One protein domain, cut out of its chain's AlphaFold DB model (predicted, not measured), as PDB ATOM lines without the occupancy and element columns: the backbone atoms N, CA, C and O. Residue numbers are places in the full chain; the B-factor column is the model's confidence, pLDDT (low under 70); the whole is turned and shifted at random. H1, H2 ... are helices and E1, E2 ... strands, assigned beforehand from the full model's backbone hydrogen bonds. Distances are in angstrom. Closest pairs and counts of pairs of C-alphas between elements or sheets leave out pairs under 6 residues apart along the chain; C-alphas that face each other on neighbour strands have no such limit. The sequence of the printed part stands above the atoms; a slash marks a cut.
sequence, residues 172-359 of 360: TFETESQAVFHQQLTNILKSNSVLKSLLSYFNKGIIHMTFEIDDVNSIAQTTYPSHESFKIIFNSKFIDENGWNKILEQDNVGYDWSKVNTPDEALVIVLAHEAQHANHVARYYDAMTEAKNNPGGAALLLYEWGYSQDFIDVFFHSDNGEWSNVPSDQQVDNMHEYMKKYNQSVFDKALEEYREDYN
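This is residues 172 to 359 of the 360 residues of the protein "Heterogeneous nuclear ribonucleoprotein A1" of Bacteroides sp. 3_1_23 (UniProt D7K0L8). Look for a strongly twisted sheet of four strands, E1 E2 E4 E3, laid along one side of a long helix, H3, that runs through the middle, with H2 and H7 packed on the helix's other side. Beyond the sheet, the far end of H3 meets a small head of H4, H5 and the hairpin E5 E6, from which H6 leads back to H7. You read 188 residues, with seven named helices and six named strands in the order E1 H1 H2 E2 E3 E4 H3 H4 H5 E5 E6 H6 H7; the larger sheet is mixed, E5 E6 antiparallel, and the class mixed, helices and strands. The whole is compact, with a radius of gyration of the C-alphas of 17.0 A, and elongated, spanning 54 by 31 by 29 A.

Start at E1, residues 172 to 174, parallel to E2, residues 208 to 214, with N 172 and O 209 2.9 A apart. E2 is parallel to E4, residues 229 to 235, with N 210 and O 230 at 2.9 A. E4 and E3, residues 220 to 226, form an antiparallel hairpin, with N 223 and O 231 at 2.8 A. H3, residues 263 to 290, runs along the strands over E4 and E3, at a height over the sheet of 9.0 A. With H1, residues 179 to 191, it makes two layers, helices on one face of a sheet. E1, H1, H2 at residues 193 to 199, and E2 form a strand-helix-strand unit, two parallel neighbour strands with helices between, its crossover left-handed. H3 is the hub, touching H1, H2, H4 at residues 295 to 304, and H7 at residues 344 to 358. It only just touches H1, with 3 pairs of C-alphas within 8 A, closest at Ile 188 and Val 268, 7.0 A. Its closest C-alphas to H2 are Ala 275 and Leu 198, 5.9 A; to H7, Ile 269 and Phe 347, 5.8 A; to H4, Ala 287 and Ala 298, 4.6 A. H4 and H5, residues 309 to 315, form a helical hairpin. E5, residues 316 to 319, and E6, residues 322 to 325, form another hairpin, with N 317 and O 324 at 2.9 A. H6, residues 328 to 342, touches H5 at a shallow tilt of 29 degrees, opposite ways, closest at the C-alphas of Asn 334 and Val 314, 5.0 A. H6 and H7 meet only through their link. Every O i to N i+4 pair is within hydrogen-bond range in H1, H2, H3, H4 and H7, against 10 of 11 in H6 and 1 of 3 in H5, which has 3 of 4 O i to N i+3 pairs within range.

Find C-alpha 172, where E1 begins, at (272.067, 282.396, 304.909). H3 starts at C-alpha 263, (294.426, 281.447, 310.552), and covers 40.6 A; H6 covers 20.8 A. H7 covers 21.6 A and ends at C-alpha 358, (289.272, 273.993, 320.474).

The two C-alphas farthest apart, those of Glu 241 and Asn 320, are 56.0 A apart. The printed part has no cut, and its one long link is residues 236 to 262, between E4 and H3. Look for pLDDT under 70 at residues 201 to 207, 306 and 359.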
ATOM      1  N   THR A 172     271.703 283.099 306.152       89.06
ATOM      2  CA  THR A 172     272.067 282.396 304.909       89.06
ATOM      3  C   THR A 172     273.585 282.268 304.796       89.06
ATOM      4  O   THR A 172     274.311 283.213 305.091       89.06
ATOM      5  N   PHE A 173     274.074 281.117 304.327       92.25
ATOM      6  CA  PHE A 173     275.494 280.878 304.061       92.25
ATOM      7  C   PHE A 173     275.720 280.635 302.567       92.25
ATOM      8  O   PHE A 173     275.568 279.522 302.078       92.25
ATOM      9  N   GLU A 174     276.169 281.659 301.848       94.31
ATOM     10  CA  GLU A 174     276.626 281.573 300.453       94.31
ATOM     11  C   GLU A 174     278.114 281.153 300.384       94.31
ATOM     12  O   GLU A 174     278.843 281.474 299.449       94.31
ATOM     13  N   THR A 175     278.576 280.411 301.399       93.31
ATOM     14  CA  THR A 175     279.971 279.976 301.592       93.31
ATOM     15  C   THR A 175     280.204 278.494 301.264       93.31
ATOM     16  O   THR A 175     281.348 278.048 301.232       93.31
ATOM     17  N   GLU A 176     279.142 277.723 300.985       89.44
ATOM     18  CA  GLU A 176     279.185 276.266 300.736       89.44
ATOM     19  C   GLU A 176     280.092 275.850 299.561       89.44
ATOM     20  O   GLU A 176     280.550 274.710 299.497       89.44
ATOM     21  N   SER A 177     280.390 276.777 298.644       89.19
ATOM     22  CA  SER A 177     281.343 276.587 297.543       89.19
ATOM     23  C   SER A 177     282.785 276.348 298.018       89.19
ATOM     24  O   SER A 177     283.571 275.756 297.278       89.19
ATOM     25  N   GLN A 178     283.121 276.758 299.247       94.62
ATOM     26  CA  GLN A 178     284.413 276.550 299.902       94.62
ATOM     27  C   GLN A 178     284.217 275.742 301.189       94.62
ATOM     28  O   GLN A 178     284.179 276.282 302.292       94.62
ATOM     29  N   ALA A 179     284.074 274.421 301.049       94.69
ATOM     30  CA  ALA A 179     283.626 273.531 302.125       94.69
ATOM     31  C   ALA A 179     284.444 273.625 303.432       94.69
ATOM     32  O   ALA A 179     283.858 273.593 304.513       94.69
ATOM     33  N   VAL A 180     285.774 273.770 303.353       95.50
ATOM     34  CA  VAL A 180     286.638 273.884 304.548       95.50
ATOM     35  C   VAL A 180     286.405 275.215 305.269       95.50
ATOM     36  O   VAL A 180     286.186 275.224 306.479       95.50
ATOM     37  N   PHE A 181     286.336 276.320 304.522       96.75
ATOM     38  CA  PHE A 181     286.006 277.638 305.068       96.75
ATOM     39  C   PHE A 181     284.591 277.692 305.661       96.75
ATOM     40  O   PHE A 181     284.399 278.178 306.773       96.75
ATOM     41  N   HIS A 182     283.599 277.131 304.964       94.81
ATOM     42  CA  HIS A 182     282.237 276.992 305.482       94.81
ATOM     43  C   HIS A 182     282.218 276.223 306.813       94.81
ATOM     44  O   HIS A 182     281.502 276.600 307.746       94.81
ATOM     45  N   GLN A 183     283.023 275.163 306.933       92.56
ATOM     46  CA  GLN A 183     283.130 274.401 308.170       92.56
ATOM     47  C   GLN A 183     283.814 275.200 309.291       92.56
ATOM     48  O   GLN A 183     283.277 275.212 310.395       92.56
ATOM     49  N   GLN A 184     284.919 275.910 309.028       94.06
ATOM     50  CA  GLN A 184     285.553 276.818 310.002       94.06
ATOM     51  C   GLN A 184     284.553 277.870 310.511       94.06
ATOM     52  O   GLN A 184     284.280 277.943 311.709       94.06
ATOM     53  N   LEU A 185     283.937 278.623 309.592       94.25
ATOM     54  CA  LEU A 185     282.976 279.685 309.893       94.25
ATOM     55  C   LEU A 185     281.783 279.172 310.712       94.25
ATOM     56  O   LEU A 185     281.453 279.734 311.756       94.25
ATOM     57  N   THR A 186     281.130 278.095 310.264       90.44
ATOM     58  CA  THR A 186     279.945 277.573 310.963       90.44
ATOM     59  C   THR A 186     280.286 276.886 312.281       90.44
ATOM     60  O   THR A 186     279.427 276.846 313.156       90.44
ATOM     61  N   ASN A 187     281.500 276.359 312.456       88.31
ATOM     62  CA  ASN A 187     281.972 275.835 313.738       88.31
ATOM     63  C   ASN A 187     282.159 276.968 314.756       88.31
ATOM     64  O   ASN A 187     281.525 276.935 315.810       88.31
ATOM     65  N   ILE A 188     282.926 278.004 314.389       89.00
ATOM     66  CA  ILE A 188     283.148 279.208 315.205       89.00
ATOM     67  C   ILE A 188     281.805 279.825 315.631       89.00
ATOM     68  O   ILE A 188     281.573 280.054 316.816       89.00
ATOM     69  N   LEU A 189     280.874 280.012 314.689       87.31
ATOM     70  CA  LEU A 189     279.545 280.578 314.959       87.31
ATOM     71  C   LEU A 189     278.643 279.709 315.851       87.31
ATOM     72  O   LEU A 189     277.694 280.230 316.433       87.31
ATOM     73  N   LYS A 190     278.878 278.394 315.950       81.44
ATOM     74  CA  LYS A 190     278.082 277.498 316.812       81.44
ATOM     75  C   LYS A 190     278.575 277.512 318.253       81.44
ATOM     76  O   LYS A 190     277.746 277.442 319.165       81.44
ATOM     77  N   SER A 191     279.890 277.564 318.456       77.00
ATOM     78  CA  SER A 191     280.496 277.452 319.784       77.00
ATOM     79  C   SER A 191     280.576 278.817 320.481       77.00
ATOM     80  O   SER A 191     279.954 279.001 321.531       77.00
ATOM     81  N   ASN A 192     281.161 279.815 319.812       81.75
ATOM     82  CA  ASN A 192     281.545 281.106 320.381       81.75
ATOM     83  C   ASN A 192     280.349 281.975 320.820       81.75
ATOM     84  O   ASN A 192     279.550 282.432 319.996       81.75
ATOM     85  N   SER A 193     280.222 282.211 322.125       77.94
ATOM     86  CA  SER A 193     279.097 282.919 322.743       77.94
ATOM     87  C   SER A 193     279.145 284.427 322.491       77.94
ATOM     88  O   SER A 193     278.098 285.041 322.269       77.94
ATOM     89  N   VAL A 194     280.344 285.022 322.421       77.56
ATOM     90  CA  VAL A 194     280.525 286.445 322.077       77.56
ATOM     91  C   VAL A 194     279.972 286.744 320.682       77.56
ATOM     92  O   VAL A 194     279.143 287.643 320.522       77.56
ATOM     93  N   LEU A 195     280.359 285.954 319.678       82.00
ATOM     94  CA  LEU A 195     279.889 286.114 318.301       82.00
ATOM     95  C   LEU A 195     278.379 285.899 318.169       82.00
ATOM     96  O   LEU A 195     277.699 286.683 317.504       82.00
ATOM     97  N   LYS A 196     277.825 284.889 318.848       78.81
ATOM     98  CA  LYS A 196     276.369 284.686 318.894       78.81
ATOM     99  C   LYS A 196     275.656 285.851 319.577       78.81
ATOM    100  O   LYS A 196     274.625 286.286 319.077       78.81
ATOM    101  N   SER A 197     276.213 286.426 320.643       71.50
ATOM    102  CA  SER A 197     275.665 287.623 321.297       71.50
ATOM    103  C   SER A 197     275.626 288.829 320.348       71.50
ATOM    104  O   SER A 197     274.569 289.449 320.194       71.50
ATOM    105  N   LEU A 198     276.721 289.103 319.626       77.25
ATOM    106  CA  LEU A 198     276.788 290.160 318.604       77.25
ATOM    107  C   LEU A 198     275.752 289.948 317.487       77.25
ATOM    108  O   LEU A 198     275.079 290.895 317.075       77.25
ATOM    109  N   LEU A 199     275.564 288.704 317.041       79.56
ATOM    110  CA  LEU A 199     274.617 288.344 315.981       79.56
ATOM    111  C   LEU A 199     273.180 288.087 316.480       79.56
ATOM    112  O   LEU A 199     272.265 287.888 315.677       79.56
ATOM    113  N   SER A 200     272.938 288.140 317.794       72.38
ATOM    114  CA  SER A 200     271.641 287.812 318.408       72.38
ATOM    115  C   SER A 200     270.498 288.730 317.972       72.38
ATOM    116  O   SER A 200     269.326 288.375 318.125       72.38
ATOM    117  N   TYR A 201     270.820 289.904 317.424       65.69
ATOM    118  CA  TYR A 201     269.827 290.840 316.917       65.69
ATOM    119  C   TYR A 201     269.158 290.349 315.622       65.69
ATOM    120  O   TYR A 201     267.933 290.368 315.519       65.69
ATOM    121  N   PHE A 202     269.941 289.795 314.693       67.50
ATOM    122  CA  PHE A 202     269.467 289.239 313.418       67.50
ATOM    123  C   PHE A 202     268.543 288.027 313.635       67.50
ATOM    124  O   PHE A 202     267.487 287.897 313.021       67.50
ATOM    125  N   ASN A 203     268.850 287.211 314.648       57.12
ATOM    126  CA  ASN A 203     268.036 286.070 315.082       57.12
ATOM    127  C   ASN A 203     266.632 286.447 315.618       57.12
ATOM    128  O   ASN A 203     265.830 285.561 315.897       57.12
ATOM    129  N   LYS A 204     266.307 287.739 315.793       56.41
ATOM    130  CA  LYS A 204     264.958 288.197 316.187       56.41
ATOM    131  C   LYS A 204     264.020 288.438 314.998       56.41
ATOM    132  O   LYS A 204     262.860 288.782 315.213       56.41
ATOM    133  N   GLY A 205     264.501 288.242 313.770       49.81
ATOM    134  CA  GLY A 205     263.661 288.098 312.580       49.81
ATOM    135  C   GLY A 205     263.146 289.379 311.931       49.81
ATOM    136  O   GLY A 205     262.249 289.305 311.097       49.81
ATOM    137  N   ILE A 206     263.718 290.534 312.282       55.09
ATOM    138  CA  ILE A 206     263.511 291.801 311.556       55.09
ATOM    139  C   ILE A 206     264.598 291.996 310.484       55.09
ATOM    140  O   ILE A 206     264.351 292.634 309.466       55.09
ATOM    141  N   ILE A 207     265.790 291.426 310.692       67.69
ATOM    142  CA  ILE A 207     266.955 291.633 309.829       67.69
ATOM    143  C   ILE A 207     267.606 290.287 309.502       67.69
ATOM    144  O   ILE A 207     268.003 289.553 310.403       67.69
ATOM    145  N   HIS A 208     267.725 289.977 308.214       78.12
ATOM    146  CA  HIS A 208     268.365 288.769 307.705       78.12
ATOM    147  C   HIS A 208     269.870 288.991 307.493       78.12
ATOM    148  O   HIS A 208     270.265 290.009 306.922       78.12
ATOM    149  N   MET A 209     270.699 288.033 307.910       86.19
ATOM    150  CA  MET A 209     272.158 288.067 307.775       86.19
ATOM    151  C   MET A 209     272.646 287.023 306.761       86.19
ATOM    152  O   MET A 209     272.390 285.831 306.919       86.19
ATOM    153  N   THR A 210     273.402 287.449 305.751       90.94
ATOM    154  CA  THR A 210     274.046 286.554 304.776       90.94
ATOM    155  C   THR A 210     275.562 286.539 304.967       90.94
ATOM    156  O   THR A 210     276.196 287.588 304.979       90.94
ATOM    157  N   PHE A 211     276.168 285.359 305.051       95.44
ATOM    158  CA  PHE A 211     277.618 285.191 304.959       95.44
ATOM    159  C   PHE A 211     277.986 284.802 303.525       95.44
ATOM    160  O   PHE A 211     277.452 283.821 303.011       95.44
ATOM    161  N   GLU A 212     278.877 285.548 302.878       95.88
ATOM    162  CA  GLU A 212     279.166 285.445 301.436       95.88
ATOM    163  C   GLU A 212     280.678 285.416 301.164       95.88
ATOM    164  O   GLU A 212     281.472 285.862 301.993       95.88
ATOM    165  N   ILE A 213     281.083 284.890 300.006       96.75
ATOM    166  CA  ILE A 213     282.467 284.932 299.512       96.75
ATOM    167  C   ILE A 213     282.479 285.674 298.173       96.75
ATOM    168  O   ILE A 213     281.841 285.215 297.228       96.75
ATOM    169  N   ASP A 214     283.237 286.768 298.071       96.06
ATOM    170  CA  ASP A 214     283.376 287.550 296.828       96.06
ATOM    171  C   ASP A 214     284.786 288.169 296.699       96.06
ATOM    172  O   ASP A 214     285.619 288.044 297.602       96.06
ATOM    173  N   ASP A 215     285.108 288.812 295.575       94.88
ATOM    174  CA  ASP A 215     286.323 289.621 295.419       94.88
ATOM    175  C   ASP A 215     286.080 291.089 295.823       94.88
ATOM    176  O   ASP A 215     285.702 291.936 295.009       94.88
ATOM    177  N   VAL A 216     286.335 291.393 297.099       92.94
ATOM    178  CA  VAL A 216     286.256 292.748 297.672       92.94
ATOM    179  C   VAL A 216     287.643 293.396 297.834       92.94
ATOM    180  O   VAL A 216     288.683 292.745 297.754       92.94
ATOM    181  N   ASN A 217     287.685 294.711 298.081       89.44
ATOM    182  CA  ASN A 217     288.944 295.461 298.267       89.44
ATOM    183  C   ASN A 217     289.476 295.463 299.719       89.44
ATOM    184  O   ASN A 217     290.486 296.106 299.999       89.44
ATOM    185  N   SER A 218     288.812 294.757 300.634       90.56
ATOM    186  CA  SER A 218     289.162 294.600 302.054       90.56
ATOM    187  C   SER A 218     289.407 293.120 302.400       90.56
ATOM    188  O   SER A 218     289.437 292.272 301.511       90.56
ATOM    189  N   ILE A 219     289.626 292.784 303.676       92.56
ATOM    190  CA  ILE A 219     289.780 291.386 304.135       92.56
ATOM    191  C   ILE A 219     288.429 290.702 304.345       92.56
ATOM    192  O   ILE A 219     288.206 289.594 303.856       92.56
ATOM    193  N   ALA A 220     287.516 291.413 304.991       95.06
ATOM    194  CA  ALA A 220     286.089 291.164 304.963       95.06
ATOM    195  C   ALA A 220     285.371 292.520 304.855       95.06
ATOM    196  O   ALA A 220     286.021 293.573 304.861       95.06
ATOM    197  N   GLN A 221     284.060 292.499 304.645       94.12
ATOM    198  CA  GLN A 221     283.240 293.701 304.584       94.12
ATOM    199  C   GLN A 221     281.808 293.409 305.022       94.12
ATOM    200  O   GLN A 221     281.111 292.594 304.413       94.12
ATOM    201  N   THR A 222     281.324 294.172 305.994       94.38
ATOM    202  CA  THR A 222     279.899 294.284 306.291       94.38
ATOM    203  C   THR A 222     279.217 295.207 305.284       94.38
ATOM    204  O   THR A 222     279.655 296.331 305.035       94.38
ATOM    205  N   THR A 223     278.105 294.751 304.713       91.44
ATOM    206  CA  THR A 223     277.207 295.566 303.886       91.44
ATOM    207  C   THR A 223     275.763 295.416 304.348       91.44
ATOM    208  O   THR A 223     275.406 294.462 305.036       91.44
ATOM    209  N   TYR A 224     274.916 296.366 303.965       88.94
ATOM    210  CA  TYR A 224     273.503 296.417 304.340       88.94
ATOM    211  C   TYR A 224     272.654 296.820 303.121       88.94
ATOM    212  O   TYR A 224     272.294 297.988 302.967       88.94
ATOM    213  N   PRO A 225     272.365 295.884 302.189       82.06
ATOM    214  CA  PRO A 225     271.526 296.153 301.016       82.06
ATOM    215  C   PRO A 225     270.145 296.759 301.325       82.06
ATOM    216  O   PRO A 225     269.573 297.436 300.469       82.06
ATOM    217  N   SER A 226     269.605 296.534 302.526       77.88
ATOM    218  CA  SER A 226     268.426 297.232 303.052       77.88
ATOM    219  C   SER A 226     268.468 297.287 304.585       77.88
ATOM    220  O   SER A 226     269.333 296.680 305.210       77.88
ATOM    221  N   HIS A 227     267.502 297.961 305.222       74.19
ATOM    222  CA  HIS A 227     267.367 297.920 306.688       74.19
ATOM    223  C   HIS A 227     267.036 296.508 307.223       74.19
ATOM    224  O   HIS A 227     267.235 296.242 308.402       74.19
ATOM    225  N   GLU A 228     266.547 295.608 306.362       76.56
ATOM    226  CA  GLU A 228     266.109 294.242 306.693       76.56
ATOM    227  C   GLU A 228     267.094 293.167 306.184       76.56
ATOM    228  O   GLU A 228     266.870 291.975 306.385       76.56
ATOM    229  N   SER A 229     268.179 293.553 305.501       82.69
ATOM    230  CA  SER A 229     269.135 292.624 304.887       82.69
ATOM    231  C   SER A 229     270.561 293.137 305.026       82.69
ATOM    232  O   SER A 229     270.897 294.217 304.540       82.69
ATOM    233  N   PHE A 230     271.386 292.340 305.697       89.81
ATOM    234  CA  PHE A 230     272.793 292.589 305.979       89.81
ATOM    235  C   PHE A 230     273.626 291.431 305.428       89.81
ATOM    236  O   PHE A 230     273.159 290.292 305.364       89.81
ATOM    237  N   LYS A 231     274.869 291.715 305.043       93.75
ATOM    238  CA  LYS A 231     275.826 290.710 304.582       93.75
ATOM    239  C   LYS A 231     277.178 290.907 305.255       93.75
ATOM    240  O   LYS A 231     277.631 292.043 305.361       93.75
ATOM    241  N   ILE A 232     277.843 289.816 305.619       96.12
ATOM    242  CA  ILE A 232     279.278 289.784 305.921       96.12
ATOM    243  C   ILE A 232     279.955 289.040 304.770       96.12
ATOM    244  O   ILE A 232     279.740 287.842 304.575       96.12
ATOM    245  N   ILE A 233     280.738 289.774 303.984       97.25
ATOM    246  CA  ILE A 233     281.405 289.283 302.779       97.25
ATOM    247  C   ILE A 233     282.872 289.026 303.114       97.25
ATOM    248  O   ILE A 233     283.585 289.941 303.516       97.25
ATOM    249  N   PHE A 234     283.334 287.795 302.934       97.56
ATOM    250  CA  PHE A 234     284.733 287.414 303.104       97.56
ATOM    251  C   PHE A 234     285.459 287.474 301.762       97.56
ATOM    252  O   PHE A 234     284.947 286.991 300.749       97.56
ATOM    253  N   ASN A 235     286.664 288.044 301.739       97.25
ATOM    254  CA  ASN A 235     287.409 288.147 300.494       97.25
ATOM    255  C   ASN A 235     287.949 286.778 300.058       97.25
ATOM    256  O   ASN A 235     288.802 286.182 300.719       97.25
ATOM    257  N   SER A 236     287.498 286.330 298.889       96.62
ATOM    258  CA  SER A 236     287.941 285.110 298.206       96.62
ATOM    259  C   SER A 236     289.465 284.973 298.073       96.62
ATOM    260  O   SER A 236     289.973 283.856 298.054       96.62
ATOM    261  N   LYS A 237     290.221 286.081 298.045       96.38
ATOM    262  CA  LYS A 237     291.699 286.088 298.000       96.38
ATOM    263  C   LYS A 237     292.374 285.547 299.266       96.38
ATOM    264  O   LYS A 237     293.566 285.247 299.215       96.38
ATOM    265  N   PHE A 238     291.644 285.437 300.376       96.00
ATOM    266  CA  PHE A 238     292.137 284.951 301.672       96.00
ATOM    267  C   PHE A 238     291.543 283.593 302.075       96.00
ATOM    268  O   PHE A 238     291.591 283.200 303.243       96.00
ATOM    269  N   ILE A 239     290.980 282.877 301.096       96.44
ATOM    270  CA  ILE A 239     290.410 281.542 301.252       96.44
ATOM    271  C   ILE A 239     291.081 280.613 300.233       96.44
ATOM    272  O   ILE A 239     291.061 280.884 299.033       96.44
ATOM    273  N   ASP A 240     291.675 279.518 300.706       94.25
ATOM    274  CA  ASP A 240     292.257 278.465 299.869       94.25
ATOM    275  C   ASP A 240     291.691 277.070 300.198       94.25
ATOM    276  O   ASP A 240     290.660 276.930 300.856       94.25
ATOM    277  N   GLU A 241     292.342 276.020 299.695       93.75
ATOM    278  CA  GLU A 241     291.964 274.616 299.903       93.75
ATOM    279  C   GLU A 241     291.938 274.174 301.381       93.75
ATOM    280  O   GLU A 241     291.268 273.195 301.711       93.75
ATOM    281  N   ASN A 242     292.603 274.915 302.273       94.06
ATOM    282  CA  ASN A 242     292.604 274.730 303.727       94.06
ATOM    283  C   ASN A 242     291.644 275.697 304.449       94.06
ATOM    284  O   ASN A 242     291.624 275.738 305.678       94.06
ATOM    285  N   GLY A 243     290.838 276.461 303.705       95.56
ATOM    286  CA  GLY A 243     289.914 277.454 304.241       95.56
ATOM    287  C   GLY A 243     290.559 278.830 304.413       95.56
ATOM    288  O   GLY A 243     291.296 279.279 303.537       95.56
ATOM    289  N   TRP A 244     290.249 279.537 305.500       96.56
ATOM    290  CA  TRP A 244     290.811 280.867 305.763       96.56
ATOM    291  C   TRP A 244     292.329 280.800 305.963       96.56
ATOM    292  O   TRP A 244     292.810 280.012 306.774       96.56
ATOM    293  N   ASN A 245     293.088 281.646 305.259       94.12
ATOM    294  CA  ASN A 245     294.555 281.569 305.228       94.12
ATOM    295  C   ASN A 245     295.283 282.860 305.652       94.12
ATOM    296  O   ASN A 245     296.514 282.927 305.590       94.12
ATOM    297  N   LYS A 246     294.550 283.893 306.094       93.81
ATOM    298  CA  LYS A 246     295.111 285.229 306.336       93.81
ATOM    299  C   LYS A 246     295.175 285.599 307.816       93.81
ATOM    300  O   LYS A 246     294.161 285.891 308.439       93.81
ATOM    301  N   ILE A 247     296.397 285.713 308.336       92.19
ATOM    302  CA  ILE A 247     296.689 286.474 309.560       92.19
ATOM    303  C   ILE A 247     297.063 287.912 309.162       92.19
ATOM    304  O   ILE A 247     297.747 288.144 308.152       92.19
ATOM    305  N   LEU A 248     296.563 288.886 309.918       86.69
ATOM    306  CA  LEU A 248     296.845 290.307 309.738       86.69
ATOM    307  C   LEU A 248     298.077 290.746 310.536       86.69
ATOM    308  O   LEU A 248     298.422 290.150 311.546       86.69
ATOM    309  N   GLU A 249     298.743 291.799 310.064       83.62
ATOM    310  CA  GLU A 249     299.796 292.487 310.829       83.62
ATOM    311  C   GLU A 249     299.241 293.717 311.566       83.62
ATOM    312  O   GLU A 249     299.796 294.143 312.575       83.62
ATOM    313  N   GLN A 250     298.189 294.325 311.009       84.62
ATOM    314  CA  GLN A 250     297.590 295.605 311.394       84.62
ATOM    315  C   GLN A 250     296.136 295.622 310.899       84.62
ATOM    316  O   GLN A 250     295.843 295.017 309.865       84.62
ATOM    317  N   ASP A 251     295.251 296.361 311.566       87.06
ATOM    318  CA  ASP A 251     293.888 296.630 311.095       87.06
ATOM    319  C   ASP A 251     293.439 298.071 311.405       87.06
ATOM    320  O   ASP A 251     294.174 298.867 311.995       87.06
ATOM    321  N   ASN A 252     292.216 298.408 310.995       84.81
ATOM    322  CA  ASN A 252     291.618 299.731 311.172       84.81
ATOM    323  C   ASN A 252     291.176 300.035 312.618       84.81
ATOM    324  O   ASN A 252     290.878 301.188 312.918       84.81
ATOM    325  N   VAL A 253     291.144 299.042 313.516       83.62
ATOM    326  CA  VAL A 253     290.740 299.200 314.929       83.62
ATOM    327  C   VAL A 253     291.921 299.109 315.900       83.62
ATOM    328  O   VAL A 253     291.735 299.257 317.105       83.62
ATOM    329  N   GLY A 254     293.140 298.910 315.392       88.12
ATOM    330  CA  GLY A 254     294.364 298.826 316.181       88.12
ATOM    331  C   GLY A 254     294.466 297.569 317.046       88.12
ATOM    332  O   GLY A 254     295.092 297.646 318.103       88.12
ATOM    333  N   TYR A 255     293.852 296.448 316.644       91.31
ATOM    334  CA  TYR A 255     293.940 295.205 317.417       91.31
ATOM    335  C   TYR A 255     295.382 294.678 317.480       91.31
ATOM    336  O   TYR A 255     296.159 294.800 316.530       91.31
ATOM    337  N   ASP A 256     295.747 294.065 318.606       92.88
ATOM    338  CA  ASP A 256     297.069 293.466 318.800       92.88
ATOM    339  C   ASP A 256     297.144 292.074 318.161       92.88
ATOM    340  O   ASP A 256     297.012 291.036 318.813       92.88
ATOM    341  N   TRP A 257     297.400 292.060 316.856       93.25
ATOM    342  CA  TRP A 257     297.556 290.841 316.063       93.25
ATOM    343  C   TRP A 257     298.730 289.947 316.494       93.25
ATOM    344  O   TRP A 257     298.768 288.786 316.095       93.25
ATOM    345  N   SER A 258     299.644 290.411 317.361       93.19
ATOM    346  CA  SER A 258     300.680 289.536 317.935       93.19
ATOM    347  C   SER A 258     300.115 288.472 318.887       93.19
ATOM    348  O   SER A 258     300.788 287.481 319.170       93.19
ATOM    349  N   LYS A 259     298.858 288.638 319.329       92.62
ATOM    350  CA  LYS A 259     298.093 287.646 320.094       92.62
ATOM    351  C   LYS A 259     297.593 286.472 319.249       92.62
ATOM    352  O   LYS A 259     297.172 285.481 319.841       92.62
ATOM    353  N   VAL A 260     297.573 286.584 317.918       94.38
ATOM    354  CA  VAL A 260     296.924 285.631 316.999       94.38
ATOM    355  C   VAL A 260     297.952 284.654 316.426       94.38
ATOM    356  O   VAL A 260     298.890 285.050 315.738       94.38
ATOM    357  N   ASN A 261     297.765 283.362 316.691       93.25
ATOM    358  CA  ASN A 261     298.719 282.300 316.359       93.25
ATOM    359  C   ASN A 261     298.359 281.524 315.086       93.25
ATOM    360  O   ASN A 261     299.247 280.958 314.447       93.25
ATOM    361  N   THR A 262     297.071 281.443 314.729       93.81
ATOM    362  CA  THR A 262     296.583 280.598 313.625       93.81
ATOM    363  C   THR A 262     295.633 281.355 312.688       93.81
ATOM    364  O   THR A 262     295.050 282.367 313.084       93.81
ATOM    365  N   PRO A 263     295.441 280.886 311.439       93.81
ATOM    366  CA  PRO A 263     294.426 281.447 310.552       93.81
ATOM    367  C   PRO A 263     292.999 281.320 311.106       93.81
ATOM    368  O   PRO A 263     292.219 282.254 310.955       93.81
ATOM    369  N   ASP A 264     292.660 280.229 311.797       92.50
ATOM    370  CA  ASP A 264     291.345 280.077 312.434       92.50
ATOM    371  C   ASP A 264     291.117 281.141 313.521       92.50
ATOM    372  O   ASP A 264     290.069 281.781 313.549       92.50
ATOM    373  N   GLU A 265     292.119 281.397 314.371       95.00
ATOM    374  CA  GLU A 265     292.071 282.491 315.350       95.00
ATOM    375  C   GLU A 265     291.923 283.857 314.660       95.00
ATOM    376  O   GLU A 265     291.159 284.705 315.118       95.00
ATOM    377  N   ALA A 266     292.588 284.068 313.518       95.75
ATOM    378  CA  ALA A 266     292.422 285.285 312.727       95.75
ATOM    379  C   ALA A 266     290.997 285.438 312.170       95.75
ATOM    380  O   ALA A 266     290.459 286.546 312.171       95.75
ATOM    381  N   LEU A 267     290.364 284.339 311.742       96.19
ATOM    382  CA  LEU A 267     288.973 284.337 311.290       96.19
ATOM    383  C   LEU A 267     288.006 284.716 312.422       96.19
ATOM    384  O   LEU A 267     287.053 285.445 312.163       96.19
ATOM    385  N   VAL A 268     288.261 284.295 313.669       95.44
ATOM    386  CA  VAL A 268     287.465 284.716 314.842       95.44
ATOM    387  C   VAL A 268     287.511 286.237 315.020       95.44
ATOM    388  O   VAL A 268     286.461 286.861 315.165       95.44
ATOM    389  N   ILE A 269     288.702 286.847 314.951       95.94
ATOM    390  CA  ILE A 269     288.868 288.304 315.087       95.94
ATOM    391  C   ILE A 269     288.181 289.057 313.939       95.94
ATOM    392  O   ILE A 269     287.428 289.998 314.188       95.94
ATOM    393  N   VAL A 270     288.380 288.624 312.686       96.25
ATOM    394  CA  VAL A 270     287.724 289.229 311.509       96.25
ATOM    395  C   VAL A 270     286.200 289.127 311.619       96.25
ATOM    396  O   VAL A 270     285.493 290.106 311.402       96.25
ATOM    397  N   LEU A 271     285.677 287.969 312.015       95.31
ATOM    398  CA  LEU A 271     284.243 287.762 312.185       95.31
ATOM    399  C   LEU A 271     283.660 288.603 313.333       95.31
ATOM    400  O   LEU A 271     282.557 289.125 313.190       95.31
ATOM    401  N   ALA A 272     284.392 288.793 314.436       91.25
ATOM    402  CA  ALA A 272     283.976 289.678 315.526       91.25
ATOM    403  C   ALA A 272     283.953 291.152 315.090       91.25
ATOM    404  O   ALA A 272     283.017 291.880 315.423       91.25
ATOM    405  N   HIS A 273     284.938 291.576 314.294       94.44
ATOM    406  CA  HIS A 273     285.013 292.919 313.715       94.44
ATOM    407  C   HIS A 273     283.790 293.221 312.835       94.44
ATOM    408  O   HIS A 273     283.090 294.211 313.053       94.44
ATOM    409  N   GLU A 274     283.472 292.331 311.893       95.25
ATOM    410  CA  GLU A 274     282.318 292.506 311.005       95.25
ATOM    411  C   GLU A 274     280.977 292.362 311.748       95.25
ATOM    412  O   GLU A 274     280.056 293.153 311.546       95.25
ATOM    413  N   ALA A 275     280.867 291.422 312.695       90.00
ATOM    414  CA  ALA A 275     279.667 291.285 313.522       90.00
ATOM    415  C   ALA A 275     279.387 292.543 314.370       90.00
ATOM    416  O   ALA A 275     278.222 292.873 314.599       90.00
ATOM    417  N   GLN A 276     280.422 293.279 314.794       88.25
ATOM    418  CA  GLN A 276     280.271 294.571 315.470       88.25
ATOM    419  C   GLN A 276     279.762 295.671 314.529       88.25
ATOM    420  O   GLN A 276     278.827 296.375 314.910       88.25
ATOM    421  N   HIS A 277     280.296 295.798 313.305       91.19
ATOM    422  CA  HIS A 277     279.760 296.739 312.301       91.19
ATOM    423  C   HIS A 277     278.281 296.459 312.028       91.19
ATOM    424  O   HIS A 277     277.447 297.365 312.087       91.19
ATOM    425  N   ALA A 278     277.941 295.187 311.801       88.44
ATOM    426  CA  ALA A 278     276.570 294.760 311.568       88.44
ATOM    427  C   ALA A 278     275.656 295.111 312.754       88.44
ATOM    428  O   ALA A 278     274.577 295.672 312.555       88.44
ATOM    429  N   ASN A 279     276.093 294.829 313.987       83.50
ATOM    430  CA  ASN A 279     275.336 295.159 315.192       83.50
ATOM    431  C   ASN A 279     275.111 296.674 315.318       83.50
ATOM    432  O   ASN A 279     273.964 297.101 315.426       83.50
ATOM    433  N   HIS A 280     276.173 297.485 315.236       86.88
ATOM    434  CA  HIS A 280     276.092 298.939 315.394       86.88
ATOM    435  C   HIS A 280     275.110 299.574 314.391       86.88
ATOM    436  O   HIS A 280     274.219 300.327 314.792       86.88
ATOM    437  N   VAL A 281     275.222 299.226 313.102       89.75
ATOM    438  CA  VAL A 281     274.351 299.767 312.042       89.75
ATOM    439  C   VAL A 281     272.900 299.307 312.210       89.75
ATOM    440  O   VAL A 281     271.985 300.108 312.014       89.75
ATOM    441  N   ALA A 282     272.661 298.064 312.643       82.19
ATOM    442  CA  ALA A 282     271.309 297.587 312.933       82.19
ATOM    443  C   ALA A 282     270.625 298.424 314.032       82.19
ATOM    444  O   ALA A 282     269.487 298.857 313.849       82.19
ATOM    445  N   ARG A 283     271.336 298.754 315.124       81.75
ATOM    446  CA  ARG A 283     270.795 299.600 316.210       81.75
ATOM    447  C   ARG A 283     270.469 301.016 315.758       81.75
ATOM    448  O   ARG A 283     269.454 301.580 316.165       81.75
ATOM    449  N   TYR A 284     271.316 301.582 314.905       87.44
ATOM    450  CA  TYR A 284     271.063 302.871 314.272       87.44
ATOM    451  C   TYR A 284     269.801 302.832 313.388       87.44
ATOM    452  O   TYR A 284     268.962 303.732 313.483       87.44
ATOM    453  N   TYR A 285     269.610 301.778 312.587       84.38
ATOM    454  CA  TYR A 285     268.402 301.603 311.772       84.38
ATOM    455  C   TYR A 285     267.130 301.383 312.597       84.38
ATOM    456  O   TYR A 285     266.088 301.929 312.222       84.38
ATOM    457  N   ASP A 286     267.198 300.676 313.728       82.31
ATOM    458  CA  ASP A 286     266.078 300.564 314.671       82.31
ATOM    459  C   ASP A 286     265.652 301.953 315.172       82.31
ATOM    460  O   ASP A 286     264.494 302.351 315.028       82.31
ATOM    461  N   ALA A 287     266.611 302.722 315.708       82.38
ATOM    462  CA  ALA A 287     266.369 304.045 316.275       82.38
ATOM    463  C   ALA A 287     265.831 305.024 315.224       82.38
ATOM    464  O   ALA A 287     264.879 305.761 315.486       82.38
ATOM    465  N   MET A 288     266.382 304.998 314.006       86.25
ATOM    466  CA  MET A 288     265.874 305.787 312.881       86.25
ATOM    467  C   MET A 288     264.458 305.377 312.477       86.25
ATOM    468  O   MET A 288     263.630 306.246 312.202       86.25
ATOM    469  N   THR A 289     264.144 304.081 312.477       82.62
ATOM    470  CA  THR A 289     262.809 303.581 312.124       82.62
ATOM    471  C   THR A 289     261.768 304.004 313.162       82.62
ATOM    472  O   THR A 289     260.728 304.562 312.797       82.62
ATOM    473  N   GLU A 290     262.058 303.834 314.454       81.88
ATOM    474  CA  GLU A 290     261.158 304.227 315.546       81.88
ATOM    475  C   GLU A 290     260.989 305.758 315.634       81.88
ATOM    476  O   GLU A 290     259.865 306.257 315.771       81.88
ATOM    477  N   ALA A 291     262.061 306.524 315.399       83.81
ATOM    478  CA  ALA A 291     262.023 307.981 315.271       83.81
ATOM    479  C   ALA A 291     261.401 308.494 313.954       83.81
ATOM    480  O   ALA A 291     261.376 309.706 313.720       83.81
ATOM    481  N   LYS A 292     260.897 307.613 313.076       89.81
ATOM    482  CA  LYS A 292     260.290 307.959 311.771       89.81
ATOM    483  C   LYS A 292     261.232 308.775 310.874       89.81
ATOM    484  O   LYS A 292     260.820 309.736 310.224       89.81
ATOM    485  N   ASN A 293     262.497 308.365 310.841       90.12
ATOM    486  CA  ASN A 293     263.628 308.993 310.158       90.12
ATOM    487  C   ASN A 293     263.982 310.408 310.657       90.12
ATOM    488  O   ASN A 293     264.557 311.195 309.906       90.12
ATOM    489  N   ASN A 294     263.652 310.755 311.908       93.75
ATOM    490  CA  ASN A 294     264.107 311.994 312.539       93.75
ATOM    491  C   ASN A 294     265.444 311.777 313.286       93.75
ATOM    492  O   ASN A 294     265.436 311.065 314.292       93.75
ATOM    493  N   PRO A 295     266.563 312.410 312.876       95.06
ATOM    494  CA  PRO A 295     267.872 312.160 313.489       95.06
ATOM    495  C   PRO A 295     267.946 312.516 314.979       95.06
ATOM    496  O   PRO A 295     268.480 311.747 315.767       95.06
ATOM    497  N   GLY A 296     267.353 313.641 315.397       92.25
ATOM    498  CA  GLY A 296     267.348 314.049 316.809       92.25
ATOM    499  C   GLY A 296     266.502 313.127 317.695       92.25
ATOM    500  O   GLY A 296     266.880 312.835 318.826       92.25
ATOM    501  N   GLY A 297     265.386 312.619 317.166       89.25
ATOM    502  CA  GLY A 297     264.587 311.584 317.821       89.25
ATOM    503  C   GLY A 297     265.334 310.254 317.933       89.25
ATOM    504  O   GLY A 297     265.274 309.619 318.978       89.25
ATOM    505  N   ALA A 298     266.074 309.855 316.897       89.31
ATOM    506  CA  ALA A 298     266.861 308.624 316.903       89.31
ATOM    507  C   ALA A 298     268.058 308.705 317.868       89.31
ATOM    508  O   ALA A 298     268.284 307.776 318.638       89.31
ATOM    509  N   ALA A 299     268.766 309.839 317.898       89.19
ATOM    510  CA  ALA A 299     269.816 310.112 318.879       89.19
ATOM    511  C   ALA A 299     269.279 310.066 320.324       89.19
ATOM    512  O   ALA A 299     269.902 309.456 321.193       89.19
ATOM    513  N   LEU A 300     268.092 310.638 320.573       82.69
ATOM    514  CA  LEU A 300     267.426 310.548 321.875       82.69
ATOM    515  C   LEU A 300     267.032 309.104 322.224       82.69
ATOM    516  O   LEU A 300     267.271 308.686 323.351       82.69
ATOM    517  N   LEU A 301     266.485 308.330 321.281       78.69
ATOM    518  CA  LEU A 301     266.152 306.919 321.512       78.69
ATOM    519  C   LEU A 301     267.393 306.092 321.855       78.69
ATOM    520  O   LEU A 301     267.360 305.348 322.827       78.69
ATOM    521  N   LEU A 302     268.509 306.258 321.136       77.81
ATOM    522  CA  LEU A 302     269.770 305.593 321.484       77.81
ATOM    523  C   LEU A 302     270.243 305.977 322.897       77.81
ATOM    524  O   LEU A 302     270.644 305.106 323.669       77.81
ATOM    525  N   TYR A 303     270.139 307.250 323.280       77.62
ATOM    526  CA  TYR A 303     270.454 307.687 324.642       77.62
ATOM    527  C   TYR A 303     269.515 307.057 325.695       77.62
ATOM    528  O   TYR A 303     269.967 306.566 326.728       77.62
ATOM    529  N   GLU A 304     268.207 306.998 325.427       71.50
ATOM    530  CA  GLU A 304     267.207 306.345 326.290       71.50
ATOM    531  C   GLU A 304     267.361 304.812 326.334       71.50
ATOM    532  O   GLU A 304     266.974 304.178 327.321       71.50
ATOM    533  N   TRP A 305     267.978 304.220 325.309       74.75
ATOM    534  CA  TRP A 305     268.451 302.833 325.246       74.75
ATOM    535  C   TRP A 305     269.878 302.668 325.810       74.75
ATOM    536  O   TRP A 305     270.509 301.635 325.595       74.75
ATOM    537  N   GLY A 306     270.406 303.655 326.539       64.88
ATOM    538  CA  GLY A 306     271.657 303.541 327.293       64.88
ATOM    539  C   GLY A 306     272.937 303.472 326.452       64.88
ATOM    540  O   GLY A 306     273.980 303.090 326.989       64.88
ATOM    541  N   TYR A 307     272.893 303.821 325.162       73.25
ATOM    542  CA  TYR A 307     274.109 303.988 324.362       73.25
ATOM    543  C   TYR A 307     274.858 305.261 324.789       73.25
ATOM    544  O   TYR A 307     274.258 306.256 325.202       73.25
ATOM    545  N   SER A 308     276.190 305.222 324.725       78.81
ATOM    546  CA  SER A 308     277.046 306.357 325.085       78.81
ATOM    547  C   SER A 308     276.935 307.492 324.059       78.81
ATOM    548  O   SER A 308     276.579 307.261 322.903       78.81
ATOM    549  N   GLN A 309     277.298 308.717 324.458       81.88
ATOM    550  CA  GLN A 309     277.378 309.839 323.515       81.88
ATOM    551  C   GLN A 309     278.350 309.520 322.371       81.88
ATOM    552  O   GLN A 309     277.985 309.687 321.218       81.88
ATOM    553  N   ASP A 310     279.512 308.930 322.674       82.19
ATOM    554  CA  ASP A 310     280.468 308.441 321.677       82.19
ATOM    555  C   ASP A 310     279.854 307.476 320.645       82.19
ATOM    556  O   ASP A 310     280.275 307.490 319.495       82.19
ATOM    557  N   PHE A 311     278.874 306.640 321.024       84.94
ATOM    558  CA  PHE A 311     278.163 305.764 320.081       84.94
ATOM    559  C   PHE A 311     277.151 306.544 319.235       84.94
ATOM    560  O   PHE A 311     276.998 306.292 318.043       84.94
ATOM    561  N   ILE A 312     276.452 307.507 319.839       86.56
ATOM    562  CA  ILE A 312     275.512 308.390 319.135       86.56
ATOM    563  C   ILE A 312     276.264 309.234 318.094       86.56
ATOM    564  O   ILE A 312     275.811 309.338 316.954       86.56
ATOM    565  N   ASP A 313     277.446 309.736 318.453       91.06
ATOM    566  CA  ASP A 313     278.336 310.547 317.613       91.06
ATOM    567  C   ASP A 313     278.941 309.760 316.427       91.06
ATOM    568  O   ASP A 313     279.443 310.352 315.467       91.06
ATOM    569  N   VAL A 314     278.853 308.420 316.427       91.31
ATOM    570  CA  VAL A 314     279.156 307.607 315.235       91.31
ATOM    571  C   VAL A 314     278.192 307.933 314.098       91.31
ATOM    572  O   VAL A 314     278.615 308.087 312.954       91.31
ATOM    573  N   PHE A 315     276.902 308.046 314.417       95.50
ATOM    574  CA  PHE A 315     275.818 308.106 313.438       95.50
ATOM    575  C   PHE A 315     275.208 309.498 313.280       95.50
ATOM    576  O   PHE A 315     274.661 309.811 312.220       95.50
ATOM    577  N   PHE A 316     275.311 310.342 314.304       96.06
ATOM    578  CA  PHE A 316     274.652 311.639 314.381       96.06
ATOM    579  C   PHE A 316     275.622 312.750 314.781       96.06
ATOM    580  O   PHE A 316     276.579 312.529 315.507       96.06
ATOM    581  N   HIS A 317     275.347 313.972 314.338       93.62
ATOM    582  CA  HIS A 317     275.968 315.183 314.871       93.62
ATOM    583  C   HIS A 317     274.886 316.220 315.164       93.62
ATOM    584  O   HIS A 317     273.810 316.191 314.552       93.62
ATOM    585  N   SER A 318     275.172 317.140 316.089       91.62
ATOM    586  CA  SER A 318     274.302 318.283 316.354       91.62
ATOM    587  C   SER A 318     275.028 319.610 316.197       91.62
ATOM    588  O   SER A 318     275.956 319.915 316.944       91.62
ATOM    589  N   ASP A 319     274.532 320.428 315.271       90.25
ATOM    590  CA  ASP A 319     274.976 321.800 315.056       90.25
ATOM    591  C   ASP A 319     273.887 322.762 315.539       90.25
ATOM    592  O   ASP A 319     272.767 322.787 315.031       90.25
ATOM    593  N   ASN A 320     274.202 323.569 316.557       86.38
ATOM    594  CA  ASN A 320     273.282 324.540 317.174       86.38
ATOM    595  C   ASN A 320     271.927 323.959 317.649       86.38
ATOM    596  O   ASN A 320     270.954 324.701 317.793       86.38
ATOM    597  N   GLY A 321     271.859 322.652 317.928       80.00
ATOM    598  CA  GLY A 321     270.641 321.953 318.354       80.00
ATOM    599  C   GLY A 321     269.782 321.399 317.212       80.00
ATOM    600  O   GLY A 321     268.790 320.721 317.483       80.00
ATOM    601  N   GLU A 322     270.157 321.630 315.952       89.19
ATOM    602  CA  GLU A 322     269.678 320.819 314.830       89.19
ATOM    603  C   GLU A 322     270.485 319.513 314.790       89.19
ATOM    604  O   GLU A 322     271.649 319.496 315.184       89.19
ATOM    605  N   TRP A 323     269.859 318.408 314.384       93.88
ATOM    606  CA  TRP A 323     270.475 317.076 314.366       93.88
ATOM    607  C   TRP A 323     270.445 316.492 312.957       93.88
ATOM    608  O   TRP A 323     269.393 316.475 312.310       93.88
ATOM    609  N   SER A 324     271.578 315.950 312.523       94.81
ATOM    610  CA  SER A 324     271.772 315.373 311.192       94.81
ATOM    611  C   SER A 324     272.570 314.073 311.261       94.81
ATOM    612  O   SER A 324     273.370 313.855 312.169       94.81
ATOM    613  N   ASN A 325     272.355 313.201 310.276       94.88
ATOM    614  CA  ASN A 325     273.146 311.982 310.130       94.88
ATOM    615  C   ASN A 325     274.578 312.346 309.713       94.88
ATOM    616  O   ASN A 325     274.778 313.190 308.837       94.88
ATOM    617  N   VAL A 326     275.568 311.678 310.297       94.88
ATOM    618  CA  VAL A 326     276.961 311.683 309.829       94.88
ATOM    619  C   VAL A 326     277.021 311.062 308.415       94.88
ATOM    620  O   VAL A 326     276.266 310.122 308.150       94.88
ATOM    621  N   PRO A 327     277.861 311.560 307.482       91.56
ATOM    622  CA  PRO A 327     278.064 310.941 306.165       91.56
ATOM    623  C   PRO A 327     278.488 309.467 306.254       91.56
ATOM    624  O   PRO A 327     279.219 309.091 307.162       91.56
ATOM    625  N   SER A 328     278.038 308.614 305.330       83.12
ATOM    626  CA  SER A 328     278.202 307.151 305.436       83.12
ATOM    627  C   SER A 328     279.654 306.661 305.428       83.12
ATOM    628  O   SER A 328     279.952 305.634 306.023       83.12
ATOM    629  N   ASP A 329     280.548 307.379 304.755       84.38
ATOM    630  CA  ASP A 329     281.996 307.167 304.804       84.38
ATOM    631  C   ASP A 329     282.558 307.518 306.189       84.38
ATOM    632  O   ASP A 329     283.218 306.695 306.820       84.38
ATOM    633  N   GLN A 330     282.192 308.685 306.723       91.94
ATOM    634  CA  GLN A 330     282.589 309.110 308.067       91.94
ATOM    635  C   GLN A 330     282.000 308.217 309.179       91.94
ATOM    636  O   GLN A 330     282.648 308.027 310.205       91.94
ATOM    637  N   GLN A 331     280.814 307.621 308.987       91.75
ATOM    638  CA  GLN A 331     280.243 306.639 309.925       91.75
ATOM    639  C   GLN A 331     281.148 305.410 310.082       91.75
ATOM    640  O   GLN A 331     281.301 304.910 311.193       91.75
ATOM    641  N   VAL A 332     281.769 304.931 308.996       88.81
ATOM    642  CA  VAL A 332     282.679 303.774 309.037       88.81
ATOM    643  C   VAL A 332     283.945 304.108 309.827       88.81
ATOM    644  O   VAL A 332     284.330 303.346 310.713       88.81
ATOM    645  N   ASP A 333     284.547 305.273 309.584       91.75
ATOM    646  CA  ASP A 333     285.713 305.734 310.349       91.75
ATOM    647  C   ASP A 333     285.378 305.962 311.833       91.75
ATOM    648  O   ASP A 333     286.137 305.547 312.715       91.75
ATOM    649  N   ASN A 334     284.208 306.537 312.134       91.56
ATOM    650  CA  ASN A 334     283.749 306.710 313.512       91.56
ATOM    651  C   ASN A 334     283.488 305.356 314.200       91.56
ATOM    652  O   ASN A 334     283.838 305.194 315.370       91.56
ATOM    653  N   MET A 335     282.926 304.364 313.492       91.50
ATOM    654  CA  MET A 335     282.772 302.999 314.011       91.50
ATOM    655  C   MET A 335     284.129 302.373 314.349       91.50
ATOM    656  O   MET A 335     284.255 301.762 315.410       91.50
ATOM    657  N   HIS A 336     285.151 302.550 313.507       92.25
ATOM    658  CA  HIS A 336     286.493 302.038 313.791       92.25
ATOM    659  C   HIS A 336     287.109 302.673 315.047       92.25
ATOM    660  O   HIS A 336     287.577 301.948 315.927       92.25
ATOM    661  N   GLU A 337     287.065 304.002 315.190       91.19
ATOM    662  CA  GLU A 337     287.580 304.675 316.395       91.19
ATOM    663  C   GLU A 337     286.772 304.313 317.657       91.19
ATOM    664  O   GLU A 337     287.352 304.156 318.735       91.19
ATOM    665  N   TYR A 338     285.460 304.075 317.535       86.12
ATOM    666  CA  TYR A 338     284.642 303.546 318.628       86.12
ATOM    667  C   TYR A 338     285.092 302.137 319.051       86.12
ATOM    668  O   TYR A 338     285.370 301.897 320.227       86.12
ATOM    669  N   MET A 339     285.231 301.202 318.101       84.69
ATOM    670  CA  MET A 339     285.668 299.825 318.386       84.69
ATOM    671  C   MET A 339     287.082 299.771 318.976       84.69
ATOM    672  O   MET A 339     287.347 299.009 319.905       84.69
ATOM    673  N   LYS A 340     287.984 300.617 318.478       86.38
ATOM    674  CA  LYS A 340     289.340 300.817 319.000       86.38
ATOM    675  C   LYS A 340     289.355 301.280 320.458       86.38
ATOM    676  O   LYS A 340     290.229 300.871 321.217       86.38
ATOM    677  N   LYS A 341     288.382 302.107 320.857       81.06
ATOM    678  CA  LYS A 341     288.260 302.647 322.219       81.06
ATOM    679  C   LYS A 341     287.547 301.703 323.197       81.06
ATOM    680  O   LYS A 341     287.932 301.678 324.363       81.06
ATOM    681  N   TYR A 342     286.536 300.956 322.746       77.94
ATOM    682  CA  TYR A 342     285.607 300.231 323.633       77.94
ATOM    683  C   TYR A 342     285.534 298.709 323.427       77.94
ATOM    684  O   TYR A 342     285.189 297.984 324.359       77.94
ATOM    685  N   ASN A 343     285.882 298.194 322.243       79.00
ATOM    686  CA  ASN A 343     285.580 296.805 321.871       79.00
ATOM    687  C   ASN A 343     286.817 295.885 321.846       79.00
ATOM    688  O   ASN A 343     286.712 294.728 321.453       79.00
ATOM    689  N   GLN A 344     287.986 296.349 322.303       81.88
ATOM    690  CA  GLN A 344     289.216 295.538 322.322       81.88
ATOM    691  C   GLN A 344     289.072 294.242 323.140       81.88
ATOM    692  O   GLN A 344     289.521 293.184 322.701       81.88
ATOM    693  N   SER A 345     288.384 294.291 324.284       78.38
ATOM    694  CA  SER A 345     288.094 293.099 325.093       78.38
ATOM    695  C   SER A 345     287.052 292.170 324.463       78.38
ATOM    696  O   SER A 345     287.048 290.985 324.773       78.38
ATOM    697  N   VAL A 346     286.204 292.656 323.547       78.31
ATOM    698  CA  VAL A 346     285.261 291.805 322.796       78.31
ATOM    699  C   VAL A 346     286.034 290.889 321.844       78.31
ATOM    700  O   VAL A 346     285.745 289.695 321.773       78.31
ATOM    701  N   PHE A 347     287.064 291.423 321.178       84.19
ATOM    702  CA  PHE A 347     287.988 290.648 320.347       84.19
ATOM    703  C   PHE A 347     288.782 289.624 321.168       84.19
ATOM    704  O   PHE A 347     288.804 288.445 320.815       84.19
ATOM    705  N   ASP A 348     289.379 290.052 322.287       84.19
ATOM    706  CA  ASP A 348     290.143 289.158 323.166       84.19
ATOM    707  C   ASP A 348     289.267 288.033 323.735       84.19
ATOM    708  O   ASP A 348     289.653 286.869 323.671       84.19
ATOM    709  N   LYS A 349     288.050 288.340 324.194       81.25
ATOM    710  CA  LYS A 349     287.119 287.346 324.744       81.25
ATOM    711  C   LYS A 349     286.604 286.363 323.692       81.25
ATOM    712  O   LYS A 349     286.483 285.174 323.972       81.25
ATOM    713  N   ALA A 350     286.331 286.829 322.470       83.75
ATOM    714  CA  ALA A 350     285.980 285.936 321.367       83.75
ATOM    715  C   ALA A 350     287.135 284.964 321.053       83.75
ATOM    716  O   ALA A 350     286.895 283.779 320.824       83.75
ATOM    717  N   LEU A 351     288.382 285.440 321.092       88.69
ATOM    718  CA  LEU A 351     289.576 284.617 320.902       88.69
ATOM    719  C   LEU A 351     289.817 283.634 322.064       88.69
ATOM    720  O   LEU A 351     290.193 282.489 321.823       88.69
ATOM    721  N   GLU A 352     289.581 284.056 323.308       87.56
ATOM    722  CA  GLU A 352     289.660 283.205 324.504       87.56
ATOM    723  C   GLU A 352     288.628 282.068 324.458       87.56
ATOM    724  O   GLU A 352     289.025 280.906 324.538       87.56
ATOM    725  N   GLU A 353     287.345 282.361 324.215       83.62
ATOM    726  CA  GLU A 353     286.297 281.329 324.096       83.62
ATOM    727  C   GLU A 353     286.611 280.312 322.982       83.62
ATOM    728  O   GLU A 353     286.469 279.106 323.180       83.62
ATOM    729  N   TYR A 354     287.111 280.770 321.826       87.56
ATOM    730  CA  TYR A 354     287.538 279.862 320.754       87.56
ATOM    731  C   TYR A 354     288.681 278.928 321.202       87.56
ATOM    732  O   TYR A 354     288.676 277.738 320.886       87.56
ATOM    733  N   ARG A 355     289.659 279.426 321.967       86.50
ATOM    734  CA  ARG A 355     290.766 278.598 322.477       86.50
ATOM    735  C   ARG A 355     290.301 277.563 323.497       86.50
ATOM    736  O   ARG A 355     290.797 276.437 323.467       86.50
ATOM    737  N   GLU A 356     289.350 277.915 324.360       81.50
ATOM    738  CA  GLU A 356     288.754 276.983 325.326       81.50
ATOM    739  C   GLU A 356     287.974 275.854 324.629       81.50
ATOM    740  O   GLU A 356     288.130 274.682 324.990       81.50
ATOM    741  N   ASP A 357     287.199 276.180 323.589       74.94
ATOM    742  CA  ASP A 357     286.441 275.201 322.800       74.94
ATOM    743  C   ASP A 357     287.349 274.234 322.014       74.94
ATOM    744  O   ASP A 357     287.063 273.035 321.931       74.94
ATOM    745  N   TYR A 358     288.445 274.740 321.433       71.88
ATOM    746  CA  TYR A 358     289.272 273.993 320.474       71.88
ATOM    747  C   TYR A 358     290.607 273.452 321.023       71.88
ATOM    748  O   TYR A 358     291.260 272.691 320.315       71.88
ATOM    749  N   ASN A 359     290.956 273.742 322.288       53.91
ATOM    750  CA  ASN A 359     292.105 273.210 323.047       53.91
ATOM    751  C   ASN A 359     293.452 273.182 322.288       53.91
ATOM    752  O   ASN A 359     293.838 272.153 321.723       53.91
TER     753      ASN A 359